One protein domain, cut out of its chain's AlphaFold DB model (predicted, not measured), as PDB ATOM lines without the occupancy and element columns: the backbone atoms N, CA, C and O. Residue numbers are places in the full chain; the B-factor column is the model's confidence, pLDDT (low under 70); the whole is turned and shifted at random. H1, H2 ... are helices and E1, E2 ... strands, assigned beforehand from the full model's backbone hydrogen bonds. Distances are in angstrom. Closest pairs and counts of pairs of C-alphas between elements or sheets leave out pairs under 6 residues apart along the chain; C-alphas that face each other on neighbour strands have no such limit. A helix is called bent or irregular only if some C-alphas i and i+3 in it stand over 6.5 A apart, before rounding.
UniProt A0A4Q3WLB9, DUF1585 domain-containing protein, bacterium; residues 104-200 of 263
ATOM      1  N   ARG A 104     -25.352 -19.691  78.034       90.12
ATOM      2  CA  ARG A 104     -24.558 -20.811  78.599       90.12
ATOM      3  C   ARG A 104     -23.075 -20.803  78.190       90.12
ATOM      4  O   ARG A 104     -22.199 -21.128  78.985       90.12
ATOM      5  N   ARG A 105     -22.779 -20.384  76.954       91.88
ATOM      6  CA  ARG A 105     -21.405 -20.272  76.433       91.88
ATOM      7  C   ARG A 105     -20.651 -19.106  77.064       91.88
ATOM      8  O   ARG A 105     -19.477 -19.257  77.380       91.88
ATOM      9  N   ALA A 106     -21.320 -17.974  77.286       92.31
ATOM     10  CA  ALA A 106     -20.712 -16.826  77.951       92.31
ATOM     11  C   ALA A 106     -20.355 -17.160  79.405       92.31
ATOM     12  O   ALA A 106     -19.258 -16.831  79.843       92.31
ATOM     13  N   LYS A 107     -21.230 -17.889  80.112       93.38
ATOM     14  CA  LYS A 107     -20.979 -18.407  81.469       93.38
ATOM     15  C   LYS A 107     -19.743 -19.299  81.520       93.38
ATOM     16  O   LYS A 107     -18.825 -19.043  82.298       93.38
ATOM     17  N   ALA A 108     -19.682 -20.305  80.644       95.56
ATOM     18  CA  ALA A 108     -18.530 -21.199  80.549       95.56
ATOM     19  C   ALA A 108     -17.238 -20.450  80.193       95.56
ATOM     20  O   ALA A 108     -16.232 -20.615  80.877       95.56
ATOM     21  N   ASN A 109     -17.273 -19.564  79.191       95.62
ATOM     22  CA  ASN A 109     -16.126 -18.733  78.828       95.62
ATOM     23  C   ASN A 109     -15.673 -17.841  79.991       95.62
ATOM     24  O   ASN A 109     -14.479 -17.752  80.271       95.62
ATOM     25  N   LYS A 110     -16.609 -17.222  80.720       95.88
ATOM     26  CA  LYS A 110     -16.250 -16.368  81.849       95.88
ATOM     27  C   LYS A 110     -15.646 -17.161  82.996       95.88
ATOM     28  O   LYS A 110     -14.692 -16.684  83.604       95.88
ATOM     29  N   ALA A 111     -16.146 -18.363  83.272       96.44
ATOM     30  CA  ALA A 111     -15.540 -19.253  84.252       96.44
ATOM     31  C   ALA A 111     -14.124 -19.688  83.827       96.44
ATOM     32  O   ALA A 111     -13.209 -19.652  84.645       96.44
ATOM     33  N   TYR A 112     -13.927 -20.013  82.545       97.00
ATOM     34  CA  TYR A 112     -12.624 -20.366  81.968       97.00
ATOM     35  C   TYR A 112     -11.597 -19.233  82.123       97.00
ATOM     36  O   TYR A 112     -10.465 -19.449  82.553       97.00
ATOM     37  N   GLU A 113     -12.021 -17.999  81.856       96.12
ATOM     38  CA  GLU A 113     -11.185 -16.812  82.029       96.12
ATOM     39  C   GLU A 113     -10.911 -16.498  83.500       96.12
ATOM     40  O   GLU A 113      -9.778 -16.204  83.882       96.12
ATOM     41  N   THR A 114     -11.952 -16.521  84.328       95.19
ATOM     42  CA  THR A 114     -11.894 -16.001  85.698       95.19
ATOM     43  C   THR A 114     -11.192 -16.963  86.636       95.19
ATOM     44  O   THR A 114     -10.339 -16.530  87.401       95.19
ATOM     45  N   PHE A 115     -11.537 -18.246  86.557       97.44
ATOM     46  CA  PHE A 115     -11.109 -19.247  87.528       97.44
ATOM     47  C   PHE A 115      -9.949 -20.104  87.042       97.44
ATOM     48  O   PHE A 115      -9.308 -20.744  87.860       97.44
ATOM     49  N   LEU A 116      -9.664 -20.120  85.736       97.38
ATOM     50  CA  LEU A 116      -8.564 -20.909  85.175       97.38
ATOM     51  C   LEU A 116      -7.504 -20.048  84.488       97.38
ATOM     52  O   LEU A 116      -6.501 -20.585  84.031       97.38
ATOM     53  N   CYS A 117      -7.710 -18.728  84.403       96.81
ATOM     54  CA  CYS A 117      -6.784 -17.786  83.776       96.81
ATOM     55  C   CYS A 117      -6.472 -18.147  82.311       96.81
ATOM     56  O   CYS A 117      -5.387 -17.851  81.807       96.81
ATOM     57  N   LYS A 118      -7.426 -18.782  81.617       95.25
ATOM     58  CA  LYS A 118      -7.295 -19.218  80.224       95.25
ATOM     59  C   LYS A 118      -8.282 -18.490  79.321       95.25
ATOM     60  O   LYS A 118      -9.312 -17.993  79.762       95.25
ATOM     61  N   LYS A 119      -7.979 -18.439  78.028       94.06
ATOM     62  CA  LYS A 119      -8.863 -17.873  77.005       94.06
ATOM     63  C   LYS A 119      -9.035 -18.878  75.881       94.06
ATOM     64  O   LYS A 119      -8.090 -19.582  75.539       94.06
ATOM     65  N   PHE A 120     -10.233 -18.938  75.313       92.19
ATOM     66  CA  PHE A 120     -10.434 -19.633  74.051       92.19
ATOM     67  C   PHE A 120      -9.886 -18.751  72.930       92.19
ATOM     68  O   PHE A 120     -10.366 -17.637  72.726       92.19
ATOM     69  N   THR A 121      -8.863 -19.234  72.236       90.81
ATOM     70  CA  THR A 121      -8.219 -18.532  71.123       90.81
ATOM     71  C   THR A 121      -8.101 -19.460  69.923       90.81
ATOM     72  O   THR A 121      -8.121 -20.685  70.054       90.81
ATOM     73  N   VAL A 122      -7.983 -18.861  68.745       90.81
ATOM     74  CA  VAL A 122      -7.641 -19.553  67.499       90.81
ATOM     75  C   VAL A 122      -6.184 -19.241  67.138       90.81
ATOM     76  O   VAL A 122      -5.656 -18.244  67.635       90.81
ATOM     77  N   PRO A 123      -5.515 -20.071  66.318       89.94
ATOM     78  CA  PRO A 123      -4.193 -19.741  65.792       89.94
ATOM     79  C   PRO A 123      -4.206 -18.442  64.978       89.94
ATOM     80  O   PRO A 123      -5.224 -18.095  64.371       89.94
ATOM     81  N   ASP A 124      -3.062 -17.765  64.910       91.81
ATOM     82  CA  ASP A 124      -2.903 -16.587  64.060       91.81
ATOM     83  C   ASP A 124      -3.166 -16.933  62.588       91.81
ATOM     84  O   ASP A 124      -2.770 -17.988  62.090       91.81
ATOM     85  N   GLY A 125      -3.879 -16.044  61.892       87.69
ATOM     86  CA  GLY A 125      -4.287 -16.258  60.500       87.69
ATOM     87  C   GLY A 125      -5.472 -17.213  60.312       87.69
ATOM     88  O   GLY A 125      -5.844 -17.479  59.171       87.69
ATOM     89  N   ALA A 126      -6.093 -17.712  61.387       88.94
ATOM     90  CA  ALA A 126      -7.298 -18.530  61.286       88.94
ATOM     91  C   ALA A 126      -8.446 -17.766  60.600       88.94
ATOM     92  O   ALA A 126      -8.857 -16.695  61.051       88.94
ATOM     93  N   GLN A 127      -9.005 -18.347  59.536       86.88
ATOM     94  CA  GLN A 127     -10.151 -17.807  58.803       86.88
ATOM     95  C   GLN A 127     -11.231 -18.875  58.677       86.88
ATOM     96  O   GLN A 127     -10.966 -19.973  58.195       86.88
ATOM     97  N   ALA A 128     -12.451 -18.561  59.115       84.44
ATOM     98  CA  ALA A 128     -13.580 -19.461  58.916       84.44
ATOM     99  C   ALA A 128     -13.792 -19.700  57.415       84.44
ATOM    100  O   ALA A 128     -13.773 -18.748  56.637       84.44
ATOM    101  N   ASP A 129     -14.018 -20.955  57.024       86.94
ATOM    102  CA  ASP A 129     -14.436 -21.280  55.663       86.94
ATOM    103  C   ASP A 129     -15.850 -20.708  55.438       86.94
ATOM    104  O   ASP A 129     -16.794 -21.140  56.115       86.94
ATOM    105  N   PRO A 130     -16.020 -19.721  54.535       86.88
ATOM    106  CA  PRO A 130     -17.315 -19.097  54.293       86.88
ATOM    107  C   PRO A 130     -18.312 -20.045  53.611       86.88
ATOM    108  O   PRO A 130     -19.511 -19.772  53.640       86.88
ATOM    109  N   SER A 131     -17.840 -21.142  53.010       92.31
ATOM    110  CA  SER A 131     -18.679 -22.150  52.354       92.31
ATOM    111  C   SER A 131     -19.133 -23.270  53.296       92.31
ATOM    112  O   SER A 131     -20.120 -23.950  53.013       92.31
ATOM    113  N   ASP A 132     -18.464 -23.439  54.441       91.38
ATOM    114  CA  ASP A 132     -18.820 -24.448  55.437       91.38
ATOM    115  C   ASP A 132     -20.077 -24.023  56.210       91.38
ATOM    116  O   ASP A 132     -20.027 -23.221  57.147       91.38
ATOM    117  N   SER A 133     -21.219 -24.590  55.820       91.12
ATOM    118  CA  SER A 133     -22.525 -24.357  56.437       91.12
ATOM    119  C   SER A 133     -22.888 -25.387  57.516       91.12
ATOM    120  O   SER A 133     -24.064 -25.506  57.867       91.12
ATOM    121  N   ASN A 134     -21.932 -26.176  58.025       91.94
ATOM    122  CA  ASN A 134     -22.224 -27.183  59.042       91.94
ATOM    123  C   ASN A 134     -22.738 -26.509  60.331       91.94
ATOM    124  O   ASN A 134     -22.035 -25.679  60.912       91.94
ATOM    125  N   PRO A 135     -23.941 -26.847  60.829       89.25
ATOM    126  CA  PRO A 135     -24.463 -26.237  62.052       89.25
ATOM    127  C   PRO A 135     -23.665 -26.631  63.309       89.25
ATOM    128  O   PRO A 135     -23.728 -25.939  64.327       89.25
ATOM    129  N   ASP A 136     -22.901 -27.724  63.258       91.12
ATOM    130  CA  ASP A 136     -22.063 -28.197  64.353       91.12
ATOM    131  C   ASP A 136     -20.663 -27.566  64.303       91.12
ATOM    132  O   ASP A 136     -19.740 -28.049  63.641       91.12
ATOM    133  N   LEU A 137     -20.487 -26.491  65.074       91.06
ATOM    134  CA  LEU A 137     -19.228 -25.743  65.176       91.06
ATOM    135  C   LEU A 137     -18.052 -26.581  65.709       91.06
ATOM    136  O   LEU A 137     -16.899 -26.187  65.547       91.06
ATOM    137  N   THR A 138     -18.308 -27.745  66.316       92.25
ATOM    138  CA  THR A 138     -17.240 -28.660  66.753       92.25
ATOM    139  C   THR A 138     -16.569 -29.393  65.588       92.25
ATOM    140  O   THR A 138     -15.493 -29.967  65.768       92.25
ATOM    141  N   LYS A 139     -17.179 -29.355  64.396       92.44
ATOM    142  CA  LYS A 139     -16.699 -30.015  63.175       92.44
ATOM    143  C   LYS A 139     -16.112 -29.051  62.147       92.44
ATOM    144  O   LYS A 139     -15.445 -29.507  61.227       92.44
ATOM    145  N   ARG A 140     -16.340 -27.745  62.305       91.94
ATOM    146  CA  ARG A 140     -15.896 -26.726  61.348       91.94
ATOM    147  C   ARG A 140     -14.431 -26.355  61.532       91.94
ATOM    148  O   ARG A 140     -13.926 -26.294  62.665       91.94
ATOM    149  N   THR A 141     -13.777 -26.035  60.418       90.25
ATOM    150  CA  THR A 141     -12.396 -25.538  60.390       90.25
ATOM    151  C   THR A 141     -12.272 -24.290  61.267       90.25
ATOM    152  O   THR A 141     -13.099 -23.382  61.218       90.25
ATOM    153  N   TYR A 142     -11.250 -24.273  62.122       90.62
ATOM    154  CA  TYR A 142     -10.970 -23.268  63.157       90.62
ATOM    155  C   TYR A 142     -12.007 -23.105  64.286       90.62
ATOM    156  O   TYR A 142     -11.600 -22.948  65.436       90.62
ATOM    157  N   CYS A 143     -13.316 -23.241  64.047       91.62
ATOM    158  CA  CYS A 143     -14.319 -23.204  65.125       91.62
ATOM    159  C   CYS A 143     -14.087 -24.321  66.157       91.62
ATOM    160  O   CYS A 143     -14.267 -24.129  67.364       91.62
ATOM    161  N   THR A 144     -13.608 -25.481  65.696       92.06
ATOM    162  CA  THR A 144     -13.268 -26.617  66.556       92.06
ATOM    163  C   THR A 144     -12.246 -26.289  67.654       92.06
ATOM    164  O   THR A 144     -12.257 -27.000  68.661       92.06
ATOM    165  N   TYR A 145     -11.388 -25.266  67.502       92.06
ATOM    166  CA  TYR A 145     -10.380 -24.905  68.516       92.06
ATOM    167  C   TYR A 145     -11.020 -24.452  69.827       92.06
ATOM    168  O   TYR A 145     -10.488 -24.713  70.902       92.06
ATOM    169  N   CYS A 146     -12.188 -23.815  69.746       92.94
ATOM    170  CA  CYS A 146     -12.929 -23.378  70.921       92.94
ATOM    171  C   CYS A 146     -14.080 -24.341  71.224       92.94
ATOM    172  O   CYS A 146     -14.228 -24.804  72.353       92.94
ATOM    173  N   HIS A 147     -14.883 -24.699  70.217       93.62
ATOM    174  CA  HIS A 147     -16.167 -25.365  70.442       93.62
ATOM    175  C   HIS A 147     -16.055 -26.807  70.957       93.62
ATOM    176  O   HIS A 147     -16.920 -27.229  71.723       93.62
ATOM    177  N   LYS A 148     -14.976 -27.549  70.656       93.44
ATOM    178  CA  LYS A 148     -14.783 -28.897  71.233       93.44
ATOM    179  C   LYS A 148     -14.644 -28.890  72.755       93.44
ATOM    180  O   LYS A 148     -15.012 -29.868  73.396       93.44
ATOM    181  N   SER A 149     -14.129 -27.802  73.328       93.12
ATOM    182  CA  SER A 149     -14.010 -27.646  74.780       93.12
ATOM    183  C   SER A 149     -15.143 -26.804  75.365       93.12
ATOM    184  O   SER A 149     -15.631 -27.123  76.446       93.12
ATOM    185  N   LEU A 150     -15.576 -25.753  74.664       95.62
ATOM    186  CA  LEU A 150     -16.595 -24.828  75.150       95.62
ATOM    187  C   LEU A 150     -17.994 -25.451  75.177       95.62
ATOM    188  O   LEU A 150     -18.716 -25.207  76.136       95.62
ATOM    189  N   GLU A 151     -18.403 -26.247  74.178       94.38
ATOM    190  CA  GLU A 151     -19.761 -26.819  74.173       94.38
ATOM    191  C   GLU A 151     -19.996 -27.789  75.348       94.38
ATOM    192  O   GLU A 151     -20.988 -27.607  76.059       94.38
ATOM    193  N   PRO A 152     -19.101 -28.762  75.642       95.62
ATOM    194  CA  PRO A 152     -19.285 -29.649  76.794       95.62
ATOM    195  C   PRO A 152     -19.194 -28.922  78.142       95.62
ATOM    196  O   PRO A 152     -19.872 -29.308  79.091       95.62
ATOM    197  N   MET A 153     -18.402 -27.852  78.228       96.62
ATOM    198  CA  MET A 153     -18.316 -27.010  79.424       96.62
ATOM    199  C   MET A 153     -19.574 -26.141  79.599       96.62
ATOM    200  O   MET A 153     -20.072 -25.970  80.706       96.62
ATOM    201  N   ALA A 154     -20.137 -25.617  78.510       94.88
ATOM    202  CA  ALA A 154     -21.372 -24.837  78.535       94.88
ATOM    203  C   ALA A 154     -22.587 -25.669  78.968       94.88
ATOM    204  O   ALA A 154     -23.544 -25.107  79.498       94.88
ATOM    205  N   ALA A 155     -22.550 -26.993  78.788       94.19
ATOM    206  CA  ALA A 155     -23.643 -27.874  79.181       94.19
ATOM    207  C   ALA A 155     -23.929 -27.868  80.696       94.19
ATOM    208  O   ALA A 155     -25.091 -27.987  81.078       94.19
ATOM    209  N   PHE A 156     -22.932 -27.593  81.552       94.19
ATOM    210  CA  PHE A 156     -23.149 -27.393  82.996       94.19
ATOM    211  C   PHE A 156     -24.110 -26.232  83.313       94.19
ATOM    212  O   PHE A 156     -24.717 -26.183  84.381       94.19
ATOM    213  N   PHE A 157     -24.276 -25.297  82.374       91.12
ATOM    214  CA  PHE A 157     -25.176 -24.153  82.485       91.12
ATOM    215  C   PHE A 157     -26.460 -24.327  81.664       91.12
ATOM    216  O   PHE A 157     -27.149 -23.343  81.418       91.12
ATOM    217  N   ASN A 158     -26.820 -25.541  81.230       87.19
ATOM    218  CA  ASN A 158     -28.048 -25.753  80.449       87.19
ATOM    219  C   ASN A 158     -29.322 -25.431  81.235       87.19
ATOM    220  O   ASN A 158     -30.294 -24.980  80.635       87.19
ATOM    221  N   ARG A 159     -29.303 -25.583  82.564       81.44
ATOM    222  CA  ARG A 159     -30.378 -25.059  83.414       81.44
ATOM    223  C   ARG A 159     -30.383 -23.528  83.435       81.44
ATOM    224  O   ARG A 159     -31.445 -22.938  83.522       81.44
ATOM    225  N   TRP A 160     -29.233 -22.886  83.233       81.12
ATOM    226  CA  TRP A 160     -28.993 -21.443  83.355       81.12
ATOM    227  C   TRP A 160     -28.727 -20.749  81.994       81.12
ATOM    228  O   TRP A 160     -27.676 -20.121  81.813       81.12
ATOM    229  N   PRO A 161     -29.600 -20.852  80.972       69.31
ATOM    230  CA  PRO A 161     -29.238 -20.451  79.618       69.31
ATOM    231  C   PRO A 161     -29.154 -18.929  79.445       69.31
ATOM    232  O   PRO A 161     -28.140 -18.460  78.934       69.31
ATOM    233  N   THR A 162     -30.135 -18.146  79.911       71.56
ATOM    234  CA  THR A 162     -30.283 -16.719  79.553       71.56
ATOM    235  C   THR A 162     -30.824 -15.890  80.718       71.56
ATOM    236  O   THR A 162     -31.800 -16.260  81.343       71.56
ATOM    237  N   THR A 163     -30.235 -14.741  81.007       67.50
ATOM    238  CA  THR A 163     -30.682 -13.861  82.096       67.50
ATOM    239  C   THR A 163     -31.882 -13.022  81.651       67.50
ATOM    240  O   THR A 163     -31.887 -12.509  80.534       67.50
ATOM    241  N   GLY A 164     -32.890 -12.868  82.518       56.53
ATOM    242  CA  GLY A 164     -34.062 -12.015  82.262       56.53
ATOM    243  C   GLY A 164     -35.215 -12.693  81.515       56.53
ATOM    244  O   GLY A 164     -36.130 -12.012  81.059       56.53
ATOM    245  N   VAL A 165     -35.191 -14.022  81.376       61.25
ATOM    246  CA  VAL A 165     -36.298 -14.799  80.800       61.25
ATOM    247  C   VAL A 165     -37.106 -15.413  81.945       61.25
ATOM    248  O   VAL A 165     -36.694 -16.407  82.525       61.25
ATOM    249  N   ASN A 166     -38.262 -14.820  82.268       47.75
ATOM    250  CA  ASN A 166     -39.080 -15.169  83.447       47.75
ATOM    251  C   ASN A 166     -39.816 -16.521  83.370       47.75
ATOM    252  O   ASN A 166     -40.579 -16.846  84.264       47.75
ATOM    253  N   ASN A 167     -39.606 -17.299  82.312       48.53
ATOM    254  CA  ASN A 167     -40.165 -18.636  82.136       48.53
ATOM    255  C   ASN A 167     -39.151 -19.448  81.348       48.53
ATOM    256  O   ASN A 167     -39.219 -19.551  80.119       48.53
ATOM    257  N   PHE A 168     -38.149 -19.974  82.045       53.94
ATOM    258  CA  PHE A 168     -37.230 -20.894  81.408       53.94
ATOM    259  C   PHE A 168     -38.026 -22.096  80.910       53.94
ATOM    260  O   PHE A 168     -38.752 -22.731  81.669       53.94
ATOM    261  N   ILE A 169     -37.814 -22.464  79.646       44.72
ATOM    262  CA  ILE A 169     -38.336 -23.697  79.023       44.72
ATOM    263  C   ILE A 169     -37.963 -24.956  79.852       44.72
ATOM    264  O   ILE A 169     -38.480 -26.047  79.634       44.72
ATOM    265  N   TYR A 170     -37.078 -24.797  80.836       46.81
ATOM    266  CA  TYR A 170     -36.397 -25.836  81.582       46.81
ATOM    267  C   TYR A 170     -36.779 -25.929  83.063       46.81
ATOM    268  O   TYR A 170     -36.364 -26.889  83.703       46.81
ATOM    269  N   ASP A 171     -37.566 -24.995  83.608       47.75
ATOM    270  CA  ASP A 171     -37.912 -25.015  85.040       47.75
ATOM    271  C   ASP A 171     -38.878 -26.171  85.376       47.75
ATOM    272  O   ASP A 171     -38.718 -26.886  86.361       47.75
ATOM    273  N   ASN A 172     -39.794 -26.477  84.447       49.44
ATOM    274  CA  ASN A 172     -40.722 -27.608  84.570       49.44
ATOM    275  C   ASN A 172     -40.265 -28.870  83.817       49.44
ATOM    276  O   ASN A 172     -40.861 -29.938  83.977       49.44
ATOM    277  N   ALA A 173     -39.217 -28.778  82.991       53.28
ATOM    278  CA  ALA A 173     -38.681 -29.933  82.283       53.28
ATOM    279  C   ALA A 173     -37.711 -30.684  83.202       53.28
ATOM    280  O   ALA A 173     -36.523 -30.370  83.294       53.28
ATOM    281  N   LYS A 174     -38.216 -31.730  83.863       53.72
ATOM    282  CA  LYS A 174     -37.388 -32.688  84.621       53.72
ATOM    283  C   LYS A 174     -36.240 -33.272  83.775       53.72
ATOM    284  O   LYS A 174     -35.216 -33.657  84.333       53.72
ATOM    285  N   ASP A 175     -36.370 -33.226  82.448       66.62
ATOM    286  CA  ASP A 175     -35.480 -33.863  81.472       66.62
ATOM    287  C   ASP A 175     -34.361 -32.951  80.927       66.62
ATOM    288  O   ASP A 175     -33.750 -33.246  79.897       66.62
ATOM    289  N   VAL A 176     -34.062 -31.825  81.586       78.25
ATOM    290  CA  VAL A 176     -32.943 -30.959  81.174       78.25
ATOM    291  C   VAL A 176     -31.624 -31.677  81.411       78.25
ATOM    292  O   VAL A 176     -31.171 -31.818  82.546       78.25
ATOM    293  N   ASN A 177     -30.977 -32.077  80.320       86.12
ATOM    294  CA  ASN A 177     -29.630 -32.614  80.375       86.12
ATOM    295  C   ASN A 177     -28.613 -31.479  80.564       86.12
ATOM    296  O   ASN A 177     -28.207 -30.817  79.607       86.12
ATOM    297  N   ASP A 178     -28.189 -31.270  81.804       90.00
ATOM    298  CA  ASP A 178     -27.102 -30.374  82.205       90.00
ATOM    299  C   ASP A 178     -25.806 -31.125  82.531       90.00
ATOM    300  O   ASP A 178     -24.949 -30.621  83.261       90.00
ATOM    301  N   THR A 179     -25.656 -32.330  81.975       94.62
ATOM    302  CA  THR A 179     -24.422 -33.104  82.081       94.62
ATOM    303  C   THR A 179     -23.342 -32.441  81.239       94.62
ATOM    304  O   THR A 179     -23.337 -32.535  80.010       94.62
ATOM    305  N   GLY A 180     -22.419 -31.763  81.910       96.38
ATOM    306  CA  GLY A 180     -21.243 -31.173  81.297       96.38
ATOM    307  C   GLY A 180     -20.025 -32.077  81.380       96.38
ATOM    308  O   GLY A 180     -19.978 -33.054  82.134       96.38
ATOM    309  N   ARG A 181     -19.012 -31.728  80.585       97.31
ATOM    310  CA  ARG A 181     -17.680 -32.333  80.649       97.31
ATOM    311  C   ARG A 181     -16.618 -31.255  80.613       97.31
ATOM    312  O   ARG A 181     -16.677 -30.346  79.787       97.31
ATOM    313  N   PHE A 182     -15.628 -31.380  81.481       95.69
ATOM    314  CA  PHE A 182     -14.472 -30.501  81.498       95.69
ATOM    315  C   PHE A 182     -13.272 -31.228  82.105       95.69
ATOM    316  O   PHE A 182     -13.407 -31.902  83.120       95.69
ATOM    317  N   ASN A 183     -12.106 -31.091  81.471       88.56
ATOM    318  CA  ASN A 183     -10.839 -31.656  81.943       88.56
ATOM    319  C   ASN A 183     -10.888 -33.167  82.272       88.56
ATOM    320  O   ASN A 183     -10.370 -33.606  83.290       88.56
ATOM    321  N   GLY A 184     -11.565 -33.958  81.431       92.31
ATOM    322  CA  GLY A 184     -11.731 -35.406  81.632       92.31
ATOM    323  C   GLY A 184     -12.825 -35.795  82.636       92.31
ATOM    324  O   GLY A 184     -13.248 -36.947  82.650       92.31
ATOM    325  N   SER A 185     -13.343 -34.839  83.407       97.00
ATOM    326  CA  SER A 185     -14.411 -35.048  84.385       97.00
ATOM    327  C   SER A 185     -15.786 -34.750  83.788       97.00
ATOM    328  O   SER A 185     -15.924 -33.917  82.887       97.00
ATOM    329  N   GLN A 186     -16.820 -35.409  84.310       97.62
ATOM    330  CA  GLN A 186     -18.217 -35.169  83.945       97.62
ATOM    331  C   GLN A 186     -19.099 -35.035  85.184       97.62
ATOM    332  O   GLN A 186     -18.794 -35.600  86.232       97.62
ATOM    333  N   GLY A 187     -20.221 -34.339  85.043       96.38
ATOM    334  CA  GLY A 187     -21.248 -34.260  86.076       96.38
ATOM    335  C   GLY A 187     -22.358 -33.292  85.689       96.38
ATOM    336  O   GLY A 187     -22.334 -32.729  84.597       96.38
ATOM    337  N   SER A 188     -23.326 -33.102  86.579       93.06
ATOM    338  CA  SER A 188     -24.536 -32.327  86.291       93.06
ATOM    339  C   SER A 188     -24.513 -30.944  86.935       93.06
ATOM    340  O   SER A 188     -24.251 -30.797  88.132       93.06
ATOM    341  N   GLY A 189     -24.826 -29.935  86.126       91.69
ATOM    342  CA  GLY A 189     -25.110 -28.581  86.585       91.69
ATOM    343  C   GLY A 189     -23.900 -27.807  87.118       91.69
ATOM    344  O   GLY A 189     -22.752 -28.262  87.104       91.69
ATOM    345  N   ALA A 190     -24.175 -26.605  87.625       92.56
ATOM    346  CA  ALA A 190     -23.150 -25.714  88.161       92.56
ATOM    347  C   ALA A 190     -22.435 -26.295  89.396       92.56
ATOM    348  O   ALA A 190     -21.256 -26.012  89.582       92.56
ATOM    349  N   ILE A 191     -23.103 -27.143  90.191       93.62
ATOM    350  CA  ILE A 191     -22.501 -27.819  91.355       93.62
ATOM    351  C   ILE A 191     -21.326 -28.692  90.917       93.62
ATOM    352  O   ILE A 191     -20.208 -28.541  91.414       93.62
ATOM    353  N   ALA A 192     -21.571 -29.605  89.968       96.62
ATOM    354  CA  ALA A 192     -20.532 -30.499  89.483       96.62
ATOM    355  C   ALA A 192     -19.404 -29.703  88.832       96.62
ATOM    356  O   ALA A 192     -18.234 -30.011  89.043       96.62
ATOM    357  N   PHE A 193     -19.741 -28.645  88.097       97.56
ATOM    358  CA  PHE A 193     -18.736 -27.784  87.497       97.56
ATOM    359  C   PHE A 193     -17.874 -27.056  88.536       97.56
ATOM    360  O   PHE A 193     -16.653 -27.068  88.415       97.56
ATOM    361  N   GLY A 194     -18.483 -26.483  89.578       97.75
ATOM    362  CA  GLY A 194     -17.777 -25.851  90.690       97.75
ATOM    363  C   GLY A 194     -16.815 -26.814  91.381       97.75
ATOM    364  O   GLY A 194     -15.663 -26.459  91.620       97.75
ATOM    365  N   LYS A 195     -17.243 -28.063  91.606       98.00
ATOM    366  CA  LYS A 195     -16.381 -29.132  92.129       98.00
ATOM    367  C   LYS A 195     -15.210 -29.443  91.189       98.00
ATOM    368  O   LYS A 195     -14.066 -29.429  91.628       98.00
ATOM    369  N   ILE A 196     -15.478 -29.649  89.898       98.31
ATOM    370  CA  ILE A 196     -14.439 -29.932  88.892       98.31
ATOM    371  C   ILE A 196     -13.420 -28.785  88.804       98.31
ATOM    372  O   ILE A 196     -12.222 -29.038  88.697       98.31
ATOM    373  N   LEU A 197     -13.873 -27.525  88.851       98.25
ATOM    374  CA  LEU A 197     -12.981 -26.366  88.907       98.25
ATOM    375  C   LEU A 197     -12.117 -26.417  90.165       98.25
ATOM    376  O   LEU A 197     -10.893 -26.387  90.057       98.25
ATOM    377  N   ALA A 198     -12.757 -26.538  91.330       97.88
ATOM    378  CA  ALA A 198     -12.104 -26.551  92.630       97.88
ATOM    379  C   ALA A 198     -11.094 -27.692  92.799       97.88
ATOM    380  O   ALA A 198     -10.196 -27.568  93.621       97.88
ATOM    381  N   GLU A 199     -11.215 -28.790  92.057       97.06
ATOM    382  CA  GLU A 199     -10.283 -29.925  92.090       97.06
ATOM    383  C   GLU A 199      -9.131 -29.795  91.077       97.06
ATOM    384  O   GLU A 199      -8.204 -30.600  91.099       97.06
ATOM    385  N   SER A 200      -9.152 -28.791  90.195       96.75
ATOM    386  CA  SER A 200      -8.143 -28.641  89.140       96.75
ATOM    387  C   SER A 200      -6.895 -27.872  89.592       96.75
ATOM    388  O   SER A 200      -6.992 -26.810  90.205       96.75
TER     389      SER A 200
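What this domain is: This is residues 104 to 200 of the 263 residues of the protein "DUF1585 domain-containing protein" of bacterium (UniProt A0A4Q3WLB9). Helix H2 sits in the middle of a small body, with H1 crossing one side of it and the two-stranded hairpin E1 and E2 packed on the other, while H3 packs beside the hairpin and on the last residues of H2. Two long loops, residues 117 to 143 and 158 to 178, reach away from this body toward opposite ends and make its longest axis. The printed part has 97 residues, with three named helices and two named strands in the order H1, H2, E1, E2, H3; the sheet has the order E1 - E2 and is antiparallel. The class is mostly helix, though under half of the residues, 45, are in named elements. The whole is only just compact, close to loose, with a radius of gyration of the C-alphas of 14.8 A and spans of 42 by 31 by 24 A.

Where its parts are: Strand E1 is residues 179 to 182, 10.3 A long, and E2 is residues 185 to 188, 10.7 A long. Helix H2, residues 144 to 157, measures 20.0 A from first to last C-alpha; it is irregular, but only just, with C-alphas 145 and 148 6.53 A apart. H1, residues 104 to 116, measures 17.3 A and begins at C-alpha 104, (-24.558, -20.811, 78.599). H3, residues 189 to 198, measures 14.5 A and ends at C-alpha 198, (-12.104, -26.551, 92.630).

How they stand to each other: E1 and E2 form an antiparallel hairpin, their directions 152 degrees apart; N 180 and O 187 are 2.9 A apart and N 185 and O 182 3.0 A, both within hydrogen-bond range. The closest C-alphas of E1 and H2 are those of Gly 180 and Phe 156, 4.6 A apart. The closest C-alphas of E2 and H3 are those of Ser 185 and Ile 196, 6.8 A apart. H2 touches H3 with residues 155 to 157 alone, at a steep tilt of 63 degrees, opposite ways; the closest C-alphas, of Phe 156 and Gly 189, are 4.3 A apart. H1 touches H2 with residues 104 to 109 alone, about perpendicular at 80 degrees; the closest C-alphas, of Arg 105 and Ala 154, are 5.0 A apart. H1 and H3 are close but not clearly touching, the closest C-alphas, of Phe 115 and Leu 197, being 7.5 A apart. H1 is apart from E1 and E2. Each O i to N i+4 pair is within hydrogen-bond range in H1 and H3, and 6 of 10 are in H2.

The domain as a whole: The two C-alphas farthest apart are those of Gly 125 and Asn 172, 45.1 A. The printed part has no cut. The links H1 to H2, 27 residues, and H2 to E1, 21 residues, are long; E1 to E2 and E2 to H3 are tight. Mean pLDDT of the printed part is 87.1, with residue 161 and residues 163 to 175 under 70.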